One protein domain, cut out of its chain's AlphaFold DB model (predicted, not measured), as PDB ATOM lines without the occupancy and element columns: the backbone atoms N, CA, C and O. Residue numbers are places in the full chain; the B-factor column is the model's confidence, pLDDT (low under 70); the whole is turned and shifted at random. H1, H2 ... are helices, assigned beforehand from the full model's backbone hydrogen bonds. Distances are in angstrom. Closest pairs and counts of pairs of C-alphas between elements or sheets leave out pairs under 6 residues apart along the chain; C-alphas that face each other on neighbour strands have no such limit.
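Overview. This is residues 199 to 299 of the 299 residues of an uncharacterized protein of Candidatus Poribacteria bacterium (UniProt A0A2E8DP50). A helical hairpin, H4 and H5 side by side, is the core, and H2 crosses H4 aslant on one side of it. Short H1 is at the far end of H2, where residues 203 to 208 stick out, while short H3 packs on H5 near the open end of the hairpin, and a tail with no named element, residues 277 to 299, loops beyond that end. The printed part has 101 residues, with five named helices in the order H1 H2 H3 H4 H5 and no named strand, and its class is all helix. It is only just compact, close to loose, with a radius of gyration of the C-alphas of 15.2 A, and elongated, with spans of 44 by 25 by 24 A.

Arrangement. H1, residues 199 to 204, and H2, residues 207 to 222, touch only at the corner by their tight link, with 24 degrees between their lines, a shallow tilt, opposite ways. Their closest C-alphas are those of Trp 201 and Leu 209, 6.0 A apart. H2 touches H4, residues 239 to 256, with residues 213 to 220 alone, at a steep tilt of 56 degrees, opposite ways; the closest C-alphas, of Gly 217 and Phe 249, are 6.8 A apart. H2 and H5, residues 259 to 276, are close but not clearly touching, the closest C-alphas being those of Leu 221 and Ala 264 at 7.2 A. H3, residues 227 to 231, touches H5, which meets it with residues 271 to 275 alone; the closest C-alphas, of Ile 227 and Asp 271, are 6.7 A apart. H4 and H5 touch as a helical hairpin, at a shallow tilt of 14 degrees, opposite ways, with the C-alphas of Phe 249 and Trp 261 closest at 5.2 A. H1 is apart from H3, H4 and H5. In H1, H2, H3, H4 and H5 every O i to N i+4 pair is within hydrogen-bond range.

Along the chain. H1 begins at C-alpha 199, (-3.469, 19.182, 18.914), and measures 8.8 A from first to last C-alpha. H2 measures 22.4 A and H3 6.2 A. H4 begins at C-alpha 239, (6.590, 34.089, 30.703), and measures 25.9 A. H5 measures 25.3 A and ends at C-alpha 276, (8.883, 34.713, 38.041).

Size, cuts and confidence. The C-alphas farthest apart, of Thr 204 and Ser 232, are 43.8 A apart. The printed part has no cut and ends at residue 299, the chain's last residue. The links H1 to H2, H2 to H3 and H4 to H5 are tight, H3 to H4 is short, and no link is long. The mean pLDDT of the printed part is 84.7, and 18 residues are under 70, namely residues 281 to 282 and 284 to 299.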
ATOM      1  N   ASN A 199      -2.044  18.942  19.151       95.88
ATOM      2  CA  ASN A 199      -3.469  19.182  18.914       95.88
ATOM      3  C   ASN A 199      -3.931  18.574  17.586       95.88
ATOM      4  O   ASN A 199      -4.946  17.881  17.541       95.88
ATOM      5  N   VAL A 200      -3.160  18.748  16.511       97.19
ATOM      6  CA  VAL A 200      -3.480  18.105  15.230       97.19
ATOM      7  C   VAL A 200      -3.353  16.587  15.319       97.19
ATOM      8  O   VAL A 200      -4.192  15.881  14.762       97.19
ATOM      9  N   TRP A 201      -2.356  16.055  16.030       98.31
ATOM     10  CA  TRP A 201      -2.255  14.616  16.266       98.31
ATOM     11  C   TRP A 201      -3.484  14.083  17.015       98.31
ATOM     12  O   TRP A 201      -4.043  13.076  16.593       98.31
ATOM     13  N   ARG A 202      -3.988  14.772  18.045       96.81
ATOM     14  CA  ARG A 202      -5.224  14.375  18.746       96.81
ATOM     15  C   ARG A 202      -6.408  14.275  17.773       96.81
ATOM     16  O   ARG A 202      -7.163  13.307  17.839       96.81
ATOM     17  N   LEU A 203      -6.513  15.213  16.830       96.12
ATOM     18  CA  LEU A 203      -7.591  15.275  15.833       96.12
ATOM     19  C   LEU A 203      -7.440  14.278  14.668       96.12
ATOM     20  O   LEU A 203      -8.442  13.854  14.097       96.12
ATOM     21  N   THR A 204      -6.213  13.914  14.285       96.81
ATOM     22  CA  THR A 204      -5.935  13.176  13.029       96.81
ATOM     23  C   THR A 204      -5.212  11.847  13.215       96.81
ATOM     24  O   THR A 204      -5.177  11.030  12.301       96.81
ATOM     25  N   GLN A 205      -4.608  11.631  14.382       97.00
ATOM     26  CA  GLN A 205      -3.715  10.515  14.704       97.00
ATOM     27  C   GLN A 205      -2.486  10.405  13.781       97.00
ATOM     28  O   GLN A 205      -1.862   9.344  13.689       97.00
ATOM     29  N   ASN A 206      -2.093  11.495  13.109       97.62
ATOM     30  CA  ASN A 206      -0.900  11.521  12.264       97.62
ATOM     31  C   ASN A 206       0.381  11.503  13.119       97.62
ATOM     32  O   ASN A 206       0.727  12.487  13.776       97.62
ATOM     33  N   LYS A 207       1.092  10.372  13.087       97.75
ATOM     34  CA  LYS A 207       2.269  10.101  13.924       97.75
ATOM     35  C   LYS A 207       3.446  11.037  13.668       97.75
ATOM     36  O   LYS A 207       4.148  11.350  14.619       97.75
ATOM     37  N   GLU A 208       3.621  11.533  12.444       98.19
ATOM     38  CA  GLU A 208       4.734  12.434  12.109       98.19
ATOM     39  C   GLU A 208       4.664  13.738  12.920       98.19
ATOM     40  O   GLU A 208       5.685  14.305  13.305       98.19
ATOM     41  N   LEU A 209       3.453  14.198  13.254       98.38
ATOM     42  CA  LEU A 209       3.256  15.368  14.113       98.38
ATOM     43  C   LEU A 209       3.591  15.082  15.578       98.38
ATOM     44  O   LEU A 209       4.160  15.943  16.250       98.38
ATOM     45  N   LEU A 210       3.268  13.884  16.072       98.38
ATOM     46  CA  LEU A 210       3.664  13.472  17.419       98.38
ATOM     47  C   LEU A 210       5.187  13.333  17.517       98.38
ATOM     48  O   LEU A 210       5.781  13.820  18.472       98.38
ATOM     49  N   GLU A 211       5.833  12.743  16.510       98.44
ATOM     50  CA  GLU A 211       7.295  12.640  16.425       98.44
ATOM     51  C   GLU A 211       7.963  14.021  16.392       98.44
ATOM     52  O   GLU A 211       8.958  14.249  17.083       98.44
ATOM     53  N   TRP A 212       7.387  14.976  15.653       98.38
ATOM     54  CA  TRP A 212       7.849  16.365  15.652       98.38
ATOM     55  C   TRP A 212       7.770  16.987  17.054       98.38
ATOM     56  O   TRP A 212       8.723  17.623  17.504       98.38
ATOM     57  N   ALA A 213       6.650  16.789  17.759       98.38
ATOM     58  CA  ALA A 213       6.444  17.317  19.107       98.38
ATOM     59  C   ALA A 213       7.352  16.655  20.156       98.38
ATOM     60  O   ALA A 213       7.863  17.348  21.036       98.38
ATOM     61  N   LEU A 214       7.608  15.350  20.041       98.62
ATOM     62  CA  LEU A 214       8.563  14.631  20.887       98.62
ATOM     63  C   LEU A 214       9.978  15.184  20.705       98.62
ATOM     64  O   LEU A 214      10.623  15.536  21.686       98.62
ATOM     65  N   ALA A 215      10.430  15.366  19.461       98.38
ATOM     66  CA  ALA A 215      11.739  15.959  19.184       98.38
ATOM     67  C   ALA A 215      11.867  17.393  19.739       98.38
ATOM     68  O   ALA A 215      12.932  17.797  20.214       98.38
ATOM     69  N   ALA A 216      10.780  18.169  19.707       97.94
ATOM     70  CA  ALA A 216      10.722  19.468  20.367       97.94
ATOM     71  C   ALA A 216      10.845  19.347  21.896       97.94
ATOM     72  O   ALA A 216      11.623  20.089  22.490       97.94
ATOM     73  N   GLY A 217      10.128  18.410  22.525       97.88
ATOM     74  CA  GLY A 217      10.233  18.120  23.958       97.88
ATOM     75  C   GLY A 217      11.649  17.732  24.379       97.88
ATOM     76  O   GLY A 217      12.200  18.338  25.296       97.88
ATOM     77  N   GLU A 218      12.276  16.807  23.652       97.94
ATOM     78  CA  GLU A 218      13.673  16.400  23.869       97.94
ATOM     79  C   GLU A 218      14.639  17.586  23.759       97.94
ATOM     80  O   GLU A 218      15.563  17.726  24.557       97.94
ATOM     81  N   SER A 219      14.387  18.514  22.831       97.00
ATOM     82  CA  SER A 219      15.208  19.725  22.703       97.00
ATOM     83  C   SER A 219      15.187  20.584  23.975       97.00
ATOM     84  O   SER A 219      16.210  21.176  24.313       97.00
ATOM     85  N   TYR A 220      14.064  20.628  24.702       96.69
ATOM     86  CA  TYR A 220      13.961  21.327  25.990       96.69
ATOM     87  C   TYR A 220      14.623  20.573  27.149       96.69
ATOM     88  O   TYR A 220      15.058  21.211  28.106       96.69
ATOM     89  N   LEU A 221      14.714  19.242  27.076       95.75
ATOM     90  CA  LEU A 221      15.481  18.448  28.041       95.75
ATOM     91  C   LEU A 221      16.991  18.637  27.838       95.75
ATOM     92  O   LEU A 221      17.743  18.755  28.803       95.75
ATOM     93  N   GLU A 222      17.434  18.694  26.581       94.62
ATOM     94  CA  GLU A 222      18.843  18.878  26.227       94.62
ATOM     95  C   GLU A 222      19.340  20.321  26.395       94.62
ATOM     96  O   GLU A 222      20.512  20.544  26.708       94.62
ATOM     97  N   GLU A 223      18.474  21.307  26.160       92.88
ATOM     98  CA  GLU A 223      18.747  22.726  26.386       92.88
ATOM     99  C   GLU A 223      17.916  23.207  27.585       92.88
ATOM    100  O   GLU A 223      16.864  23.826  27.398       92.88
ATOM    101  N   PRO A 224      18.351  22.924  28.828       88.75
ATOM    102  CA  PRO A 224      17.572  23.248  30.012       88.75
ATOM    103  C   PRO A 224      17.401  24.757  30.183       88.75
ATOM    104  O   PRO A 224      18.163  25.577  29.654       88.75
ATOM    105  N   PHE A 225      16.389  25.119  30.968       91.88
ATOM    106  CA  PHE A 225      16.039  26.502  31.235       91.88
ATOM    107  C   PHE A 225      17.241  27.294  31.795       91.88
ATOM    108  O   PHE A 225      17.834  26.906  32.803       91.88
ATOM    109  N   PRO A 226      17.645  28.412  31.161       90.94
ATOM    110  CA  PRO A 226      18.900  29.091  31.483       90.94
ATOM    111  C   PRO A 226      18.783  30.026  32.704       90.94
ATOM    112  O   PRO A 226      19.074  31.224  32.604       90.94
ATOM    113  N   ILE A 227      18.393  29.485  33.862       90.00
ATOM    114  CA  ILE A 227      18.099  30.222  35.105       90.00
ATOM    115  C   ILE A 227      19.201  31.219  35.498       90.00
ATOM    116  O   ILE A 227      18.919  32.392  35.755       90.00
ATOM    117  N   ASP A 228      20.471  30.814  35.437       89.69
ATOM    118  CA  ASP A 228      21.613  31.665  35.798       89.69
ATOM    119  C   ASP A 228      21.727  32.912  34.909       89.69
ATOM    120  O   ASP A 228      22.074  34.008  35.368       89.69
ATOM    121  N   LYS A 229      21.422  32.775  33.612       86.88
ATOM    122  CA  LYS A 229      21.455  33.900  32.666       86.88
ATOM    123  C   LYS A 229      20.312  34.877  32.934       86.88
ATOM    124  O   LYS A 229      20.496  36.078  32.739       86.88
ATOM    125  N   ILE A 230      19.172  34.382  33.407       85.00
ATOM    126  CA  ILE A 230      18.002  35.210  33.707       85.00
ATOM    127  C   ILE A 230      18.190  35.947  35.029       85.00
ATOM    128  O   ILE A 230      18.055  37.169  35.066       85.00
ATOM    129  N   LYS A 231      18.633  35.253  36.086       84.38
ATOM    130  CA  LYS A 231      18.970  35.873  37.380       84.38
ATOM    131  C   LYS A 231      20.052  36.942  37.252       84.38
ATOM    132  O   LYS A 231      19.971  38.000  37.869       84.38
ATOM    133  N   SER A 232      21.048  36.707  36.395       84.94
ATOM    134  CA  SER A 232      22.084  37.702  36.085       84.94
ATOM    135  C   SER A 232      21.636  38.805  35.115       84.94
ATOM    136  O   SER A 232      22.456  39.643  34.737       84.94
ATOM    137  N   LYS A 233      20.354  38.829  34.712       79.81
ATOM    138  CA  LYS A 233      19.749  39.776  33.756       79.81
ATOM    139  C   LYS A 233      20.456  39.829  32.395       79.81
ATOM    140  O   LYS A 233      20.365  40.826  31.684       79.81
ATOM    141  N   ARG A 234      21.170  38.761  32.025       78.38
ATOM    142  CA  ARG A 234      21.849  38.606  30.725       78.38
ATOM    143  C   ARG A 234      20.927  38.050  29.646       78.38
ATOM    144  O   ARG A 234      21.254  38.139  28.468       78.38
ATOM    145  N   LEU A 235      19.815  37.452  30.055       80.62
ATOM    146  CA  LEU A 235      18.781  36.914  29.189       80.62
ATOM    147  C   LEU A 235      17.416  37.208  29.805       80.62
ATOM    148  O   LEU A 235      17.273  37.224  31.026       80.62
ATOM    149  N   GLN A 236      16.420  37.423  28.958       78.44
ATOM    150  CA  GLN A 236      15.026  37.505  29.366       78.44
ATOM    151  C   GLN A 236      14.229  36.548  28.501       78.44
ATOM    152  O   GLN A 236      14.380  36.549  27.282       78.44
ATOM    153  N   ILE A 237      13.417  35.720  29.147       82.69
ATOM    154  CA  ILE A 237      12.523  34.791  28.470       82.69
ATOM    155  C   ILE A 237      11.094  35.208  28.813       82.69
ATOM    156  O   ILE A 237      10.776  35.326  30.000       82.69
ATOM    157  N   PRO A 238      10.237  35.445  27.811       79.75
ATOM    158  CA  PRO A 238       8.822  35.710  28.022       79.75
ATOM    159  C   PRO A 238       8.157  34.652  28.908       79.75
ATOM    160  O   PRO A 238       8.356  33.457  28.701       79.75
ATOM    161  N   SER A 239       7.311  35.059  29.862       80.62
ATOM    162  CA  SER A 239       6.590  34.089  30.703       80.62
ATOM    163  C   SER A 239       5.667  33.170  29.891       80.62
ATOM    164  O   SER A 239       5.381  32.052  30.319       80.62
ATOM    165  N   MET A 240       5.222  33.617  28.709       83.12
ATOM    166  CA  MET A 240       4.491  32.782  27.751       83.12
ATOM    167  C   MET A 240       5.274  31.522  27.371       83.12
ATOM    168  O   MET A 240       4.696  30.439  27.391       83.12
ATOM    169  N   ASP A 241       6.568  31.641  27.056       87.44
ATOM    170  CA  ASP A 241       7.391  30.500  26.631       87.44
ATOM    171  C   ASP A 241       7.393  29.413  27.700       87.44
ATOM    172  O   ASP A 241       7.243  28.235  27.396       87.44
ATOM    173  N   LEU A 242       7.499  29.826  28.962       88.56
ATOM    174  CA  LEU A 242       7.522  28.943  30.123       88.56
ATOM    175  C   LEU A 242       6.200  28.203  30.282       88.56
ATOM    176  O   LEU A 242       6.186  26.984  30.425       88.56
ATOM    177  N   GLY A 243       5.086  28.934  30.186       89.69
ATOM    178  CA  GLY A 243       3.755  28.335  30.200       89.69
ATOM    179  C   GLY A 243       3.565  27.325  29.067       89.69
ATOM    180  O   GLY A 243       3.011  26.253  29.296       89.69
ATOM    181  N   LEU A 244       4.073  27.624  27.868       93.06
ATOM    182  CA  LEU A 244       4.005  26.720  26.719       93.06
ATOM    183  C   LEU A 244       4.904  25.488  26.886       93.06
ATOM    184  O   LEU A 244       4.510  24.402  26.484       93.06
ATOM    185  N   VAL A 245       6.086  25.597  27.494       95.75
ATOM    186  CA  VAL A 245       6.930  24.415  27.750       95.75
ATOM    187  C   VAL A 245       6.324  23.523  28.831       95.75
ATOM    188  O   VAL A 245       6.279  22.307  28.662       95.75
ATOM    189  N   LEU A 246       5.775  24.108  29.899       96.38
ATOM    190  CA  LEU A 246       5.021  23.350  30.899       96.38
ATOM    191  C   LEU A 246       3.803  22.651  30.271       96.38
ATOM    192  O   LEU A 246       3.555  21.480  30.546       96.38
ATOM    193  N   ALA A 247       3.058  23.335  29.399       96.81
ATOM    194  CA  ALA A 247       1.958  22.711  28.667       96.81
ATOM    195  C   ALA A 247       2.454  21.577  27.754       96.81
ATOM    196  O   ALA A 247       1.874  20.496  27.776       96.81
ATOM    197  N   LEU A 248       3.567  21.775  27.037       98.06
ATOM    198  CA  LEU A 248       4.175  20.749  26.189       98.06
ATOM    199  C   LEU A 248       4.563  19.501  26.991       98.06
ATOM    200  O   LEU A 248       4.190  18.404  26.599       98.06
ATOM    201  N   PHE A 249       5.272  19.636  28.114       98.44
ATOM    202  CA  PHE A 249       5.634  18.476  28.935       98.44
ATOM    203  C   PHE A 249       4.411  17.766  29.518       98.44
ATOM    204  O   PHE A 249       4.378  16.538  29.554       98.44
ATOM    205  N   SER A 250       3.387  18.519  29.930       98.25
ATOM    206  CA  SER A 250       2.125  17.933  30.388       98.25
ATOM    207  C   SER A 250       1.436  17.143  29.275       98.25
ATOM    208  O   SER A 250       0.973  16.032  29.515       98.25
ATOM    209  N   ASP A 251       1.375  17.696  28.064       98.06
ATOM    210  CA  ASP A 251       0.794  17.021  26.907       98.06
ATOM    211  C   ASP A 251       1.619  15.786  26.510       98.06
ATOM    212  O   ASP A 251       1.053  14.727  26.264       98.06
ATOM    213  N   LEU A 252       2.953  15.868  26.503       98.50
ATOM    214  CA  LEU A 252       3.815  14.722  26.203       98.50
ATOM    215  C   LEU A 252       3.659  13.600  27.234       98.50
ATOM    216  O   LEU A 252       3.611  12.429  26.858       98.50
ATOM    217  N   TYR A 253       3.508  13.934  28.517       98.50
ATOM    218  CA  TYR A 253       3.178  12.950  29.546       98.50
ATOM    219  C   TYR A 253       1.819  12.285  29.290       98.50
ATOM    220  O   TYR A 253       1.729  11.061  29.329       98.50
ATOM    221  N   ASP A 254       0.782  13.074  28.993       97.88
ATOM    222  CA  ASP A 254      -0.574  12.582  28.717       97.88
ATOM    223  C   ASP A 254      -0.599  11.597  27.535       97.88
ATOM    224  O   ASP A 254      -1.222  10.538  27.614       97.88
ATOM    225  N   VAL A 255       0.131  11.901  26.457       96.81
ATOM    226  CA  VAL A 255       0.107  11.076  25.238       96.81
ATOM    227  C   VAL A 255       1.053   9.871  25.275       96.81
ATOM    228  O   VAL A 255       0.776   8.877  24.605       96.81
ATOM    229  N   THR A 256       2.162   9.932  26.023       97.25
ATOM    230  CA  THR A 256       3.166   8.844  26.069       97.25
ATOM    231  C   THR A 256       3.097   7.986  27.332       97.25
ATOM    232  O   THR A 256       3.476   6.816  27.303       97.25
ATOM    233  N   GLY A 257       2.638   8.548  28.452       97.44
ATOM    234  CA  GLY A 257       2.728   7.941  29.781       97.44
ATOM    235  C   GLY A 257       4.142   7.921  30.379       97.44
ATOM    236  O   GLY A 257       4.339   7.342  31.450       97.44
ATOM    237  N   GLU A 258       5.138   8.528  29.729       98.25
ATOM    238  CA  GLU A 258       6.532   8.484  30.180       98.25
ATOM    239  C   GLU A 258       6.791   9.487  31.310       98.25
ATOM    240  O   GLU A 258       6.694  10.703  31.139       98.25
ATOM    241  N   SER A 259       7.183   8.989  32.484       97.62
ATOM    242  CA  SER A 259       7.383   9.814  33.685       97.62
ATOM    243  C   SER A 259       8.508  10.849  33.572       97.62
ATOM    244  O   SER A 259       8.542  11.780  34.377       97.62
ATOM    245  N   GLY A 260       9.403  10.720  32.585       98.06
ATOM    246  CA  GLY A 260      10.455  11.701  32.310       98.06
ATOM    247  C   GLY A 260       9.897  13.094  32.010       98.06
ATOM    248  O   GLY A 260      10.406  14.080  32.538       98.06
ATOM    249  N   TRP A 261       8.787  13.175  31.271       98.31
ATOM    250  CA  TRP A 261       8.121  14.446  30.966       98.31
ATOM    251  C   TRP A 261       7.563  15.123  32.220       98.31
ATOM    252  O   TRP A 261       7.728  16.326  32.410       98.31
ATOM    253  N   LEU A 262       6.960  14.343  33.121       97.31
ATOM    254  CA  LEU A 262       6.438  14.852  34.390       97.31
ATOM    255  C   LEU A 262       7.559  15.312  35.337       97.31
ATOM    256  O   LEU A 262       7.403  16.309  36.045       97.31
ATOM    257  N   ALA A 263       8.691  14.605  35.347       97.50
ATOM    258  CA  ALA A 263       9.867  15.016  36.109       97.50
ATOM    259  C   ALA A 263      10.412  16.357  35.592       97.50
ATOM    260  O   ALA A 263      10.537  17.301  36.368       97.50
ATOM    261  N   ALA A 264      10.603  16.484  34.275       97.12
ATOM    262  CA  ALA A 264      11.061  17.724  33.649       97.12
ATOM    263  C   ALA A 264      10.105  18.903  33.885       97.12
ATOM    264  O   ALA A 264      10.543  20.022  34.149       97.12
ATOM    265  N   TRP A 265       8.794  18.653  33.847       96.88
ATOM    266  CA  TRP A 265       7.776  19.636  34.218       96.88
ATOM    267  C   TRP A 265       7.944  20.128  35.660       96.88
ATOM    268  O   TRP A 265       7.852  21.327  35.933       96.88
ATOM    269  N   THR A 266       8.198  19.201  36.587       96.50
ATOM    270  CA  THR A 266       8.360  19.501  38.016       96.50
ATOM    271  C   THR A 266       9.617  20.330  38.256       96.50
ATOM    272  O   THR A 266       9.536  21.367  38.914       96.50
ATOM    273  N   ASP A 267      10.742  19.920  37.668       95.50
ATOM    274  CA  ASP A 267      12.024  20.621  37.779       95.50
ATOM    275  C   ASP A 267      11.919  22.043  37.212       95.50
ATOM    276  O   ASP A 267      12.239  23.017  37.894       95.50
ATOM    277  N   LEU A 268      11.350  22.185  36.010       94.81
ATOM    278  CA  LEU A 268      11.138  23.490  35.388       94.81
ATOM    279  C   LEU A 268      10.234  24.393  36.244       94.81
ATOM    280  O   LEU A 268      10.472  25.594  36.341       94.81
ATOM    281  N   THR A 269       9.208  23.842  36.894       93.50
ATOM    282  CA  THR A 269       8.308  24.625  37.755       93.50
ATOM    283  C   THR A 269       9.036  25.221  38.959       93.50
ATOM    284  O   THR A 269       8.735  26.354  39.340       93.50
ATOM    285  N   VAL A 270      10.007  24.506  39.538       93.19
ATOM    286  CA  VAL A 270      10.838  25.031  40.634       93.19
ATOM    287  C   VAL A 270      11.622  26.252  40.157       93.19
ATOM    288  O   VAL A 270      11.548  27.309  40.788       93.19
ATOM    289  N   ASP A 271      12.284  26.143  39.005       91.31
ATOM    290  CA  ASP A 271      13.072  27.234  38.428       91.31
ATOM    291  C   ASP A 271      12.208  28.442  38.026       91.31
ATOM    292  O   ASP A 271      12.587  29.598  38.234       91.31
ATOM    293  N   ILE A 272      11.017  28.197  37.469       88.88
ATOM    294  CA  ILE A 272      10.065  29.257  37.117       88.88
ATOM    295  C   ILE A 272       9.598  29.991  38.375       88.88
ATOM    296  O   ILE A 272       9.545  31.222  38.370       88.88
ATOM    297  N   CYS A 273       9.254  29.270  39.446       87.94
ATOM    298  CA  CYS A 273       8.824  29.884  40.703       87.94
ATOM    299  C   CYS A 273       9.904  30.812  41.274       87.94
ATOM    300  O   CYS A 273       9.602  31.929  41.689       87.94
ATOM    301  N   ASP A 274      11.156  30.367  41.232       86.94
ATOM    302  CA  ASP A 274      12.316  31.099  41.740       86.94
ATOM    303  C   ASP A 274      12.587  32.408  40.973       86.94
ATOM    304  O   ASP A 274      13.072  33.373  41.550       86.94
ATOM    305  N   VAL A 275      12.234  32.484  39.684       83.38
ATOM    306  CA  VAL A 275      12.499  33.675  38.854       83.38
ATOM    307  C   VAL A 275      11.270  34.569  38.648       83.38
ATOM    308  O   VAL A 275      11.388  35.793  38.603       83.38
ATOM    309  N   TYR A 276      10.081  33.987  38.485       81.81
ATOM    310  CA  TYR A 276       8.883  34.713  38.041       81.81
ATOM    311  C   TYR A 276       7.893  34.973  39.174       81.81
ATOM    312  O   TYR A 276       7.031  35.837  39.022       81.81
ATOM    313  N   PHE A 277       8.014  34.280  40.310       83.50
ATOM    314  CA  PHE A 277       7.079  34.366  41.436       83.50
ATOM    315  C   PHE A 277       7.731  34.913  42.716       83.50
ATOM    316  O   PHE A 277       7.264  34.649  43.821       83.50
ATOM    317  N   GLU A 278       8.764  35.751  42.582       75.00
ATOM    318  CA  GLU A 278       9.392  36.451  43.718       75.00
ATOM    319  C   GLU A 278       8.420  37.391  44.473       75.00
ATOM    320  O   GLU A 278       8.697  37.806  45.597       75.00
ATOM    321  N   ASN A 279       7.277  37.742  43.869       74.12
ATOM    322  CA  ASN A 279       6.268  38.647  44.424       74.12
ATOM    323  C   ASN A 279       4.870  38.005  44.437       74.12
ATOM    324  O   ASN A 279       4.625  36.988  43.795       74.12
ATOM    325  N   THR A 280       3.910  38.648  45.116       76.69
ATOM    326  CA  THR A 280       2.501  38.201  45.180       76.69
ATOM    327  C   THR A 280       1.850  38.032  43.803       76.69
ATOM    328  O   THR A 280       0.926  37.235  43.658       76.69
ATOM    329  N   LEU A 281       2.314  38.783  42.801       68.19
ATOM    330  CA  LEU A 281       1.904  38.635  41.409       68.19
ATOM    331  C   LEU A 281       3.098  38.171  40.568       68.19
ATOM    332  O   LEU A 281       4.199  38.695  40.770       68.19
ATOM    333  N   PRO A 282       2.889  37.246  39.614       69.31
ATOM    334  CA  PRO A 282       3.957  36.798  38.740       69.31
ATOM    335  C   PRO A 282       4.456  37.933  37.845       69.31
ATOM    336  O   PRO A 282       3.679  38.745  37.336       69.31
ATOM    337  N   VAL A 283       5.764  37.964  37.620       70.50
ATOM    338  CA  VAL A 283       6.409  38.889  36.689       70.50
ATOM    339  C   VAL A 283       6.213  38.349  35.272       70.50
ATOM    340  O   VAL A 283       6.533  37.204  35.001       70.50
ATOM    341  N   GLY A 284       5.717  39.152  34.329       64.31
ATOM    342  CA  GLY A 284       5.529  38.711  32.933       64.31
ATOM    343  C   GLY A 284       6.821  38.614  32.101       64.31
ATOM    344  O   GLY A 284       6.749  38.348  30.908       64.31
ATOM    345  N   ALA A 285       7.985  38.899  32.699       60.03
ATOM    346  CA  ALA A 285       9.283  39.116  32.044       60.03
ATOM    347  C   ALA A 285       9.187  39.853  30.701       60.03
ATOM    348  O   ALA A 285       9.526  39.332  29.640       60.03
ATOM    349  N   SER A 286       8.727  41.097  30.758       55.00
ATOM    350  CA  SER A 286       8.891  42.051  29.666       55.00
ATOM    351  C   SER A 286       9.585  43.286  30.236       55.00
ATOM    352  O   SER A 286       9.268  43.726  31.339       55.00
ATOM    353  N   ASN A 287      10.551  43.851  29.511       50.66
ATOM    354  CA  ASN A 287      11.215  45.121  29.848       50.66
ATOM    355  C   ASN A 287      10.270  46.343  29.768       50.66
ATOM    356  O   ASN A 287      10.725  47.479  29.638       50.66
ATOM    357  N   ILE A 288       8.955  46.129  29.818       52.31
ATOM    358  CA  ILE A 288       7.931  47.157  29.656       52.31
ATOM    359  C   ILE A 288       7.265  47.430  31.003       52.31
ATOM    360  O   ILE A 288       7.035  46.537  31.814       52.31
ATOM    361  N   ASN A 289       6.968  48.700  31.258       49.75
ATOM    362  CA  ASN A 289       6.386  49.180  32.510       49.75
ATOM    363  C   ASN A 289       4.850  49.286  32.456       49.75
ATOM    364  O   ASN A 289       4.259  50.024  33.245       49.75
ATOM    365  N   TRP A 290       4.200  48.564  31.540       51.25
ATOM    366  CA  TRP A 290       2.744  48.468  31.451       51.25
ATOM    367  C   TRP A 290       2.288  47.009  31.436       51.25
ATOM    368  O   TRP A 290       2.992  46.115  30.975       51.25
ATOM    369  N   TYR A 291       1.081  46.770  31.945       48.47
ATOM    370  CA  TYR A 291       0.443  45.462  31.895       48.47
ATOM    371  C   TYR A 291      -0.118  45.222  30.490       48.47
ATOM    372  O   TYR A 291      -1.045  45.913  30.066       48.47
ATOM    373  N   GLU A 292       0.435  44.249  29.769       53.16
ATOM    374  CA  GLU A 292      -0.118  43.767  28.506       53.16
ATOM    375  C   GLU A 292      -0.752  42.393  28.741       53.16
ATOM    376  O   GLU A 292      -0.069  41.393  28.965       53.16
ATOM    377  N   SER A 293      -2.086  42.338  28.708       42.53
ATOM    378  CA  SER A 293      -2.859  41.121  28.996       42.53
ATOM    379  C   SER A 293      -2.672  40.003  27.961       42.53
ATOM    380  O   SER A 293      -3.204  38.914  28.149       42.53
ATOM    381  N   GLN A 294      -1.948  40.265  26.866       43.59
ATOM    382  CA  GLN A 294      -1.663  39.314  25.784       43.59
ATOM    383  C   GLN A 294      -0.260  38.682  25.851       43.59
ATOM    384  O   GLN A 294       0.134  38.021  24.898       43.59
ATOM    385  N   LEU A 295       0.428  38.794  26.997       47.12
ATOM    386  CA  LEU A 295       1.711  38.150  27.309       47.12
ATOM    387  C   LEU A 295       2.925  38.686  26.517       47.12
ATOM    388  O   LEU A 295       3.072  38.488  25.315       47.12
ATOM    389  N   SER A 296       3.839  39.290  27.280       37.78
ATOM    390  CA  SER A 296       5.300  39.191  27.155       37.78
ATOM    391  C   SER A 296       5.881  39.215  25.736       37.78
ATOM    392  O   SER A 296       6.345  38.208  25.206       37.78
ATOM    393  N   SER A 297       5.931  40.399  25.145       36.91
ATOM    394  CA  SER A 297       6.895  40.713  24.099       36.91
ATOM    395  C   SER A 297       8.246  41.022  24.761       36.91
ATOM    396  O   SER A 297       8.371  41.942  25.571       36.91
ATOM    397  N   ALA A 298       9.282  40.250  24.431       36.53
ATOM    398  CA  ALA A 298      10.644  40.757  24.531       36.53
ATOM    399  C   ALA A 298      10.807  41.775  23.389       36.53
ATOM    400  O   ALA A 298      10.935  41.389  22.224       36.53
ATOM    401  N   PHE A 299      10.653  43.061  23.712       37.94
ATOM    402  CA  PHE A 299      11.078  44.168  22.856       37.94
ATOM    403  C   PHE A 299      12.570  44.433  23.048       37.94
ATOM    404  O   PHE A 299      13.033  44.370  24.213       37.94
TER     405      PHE A 299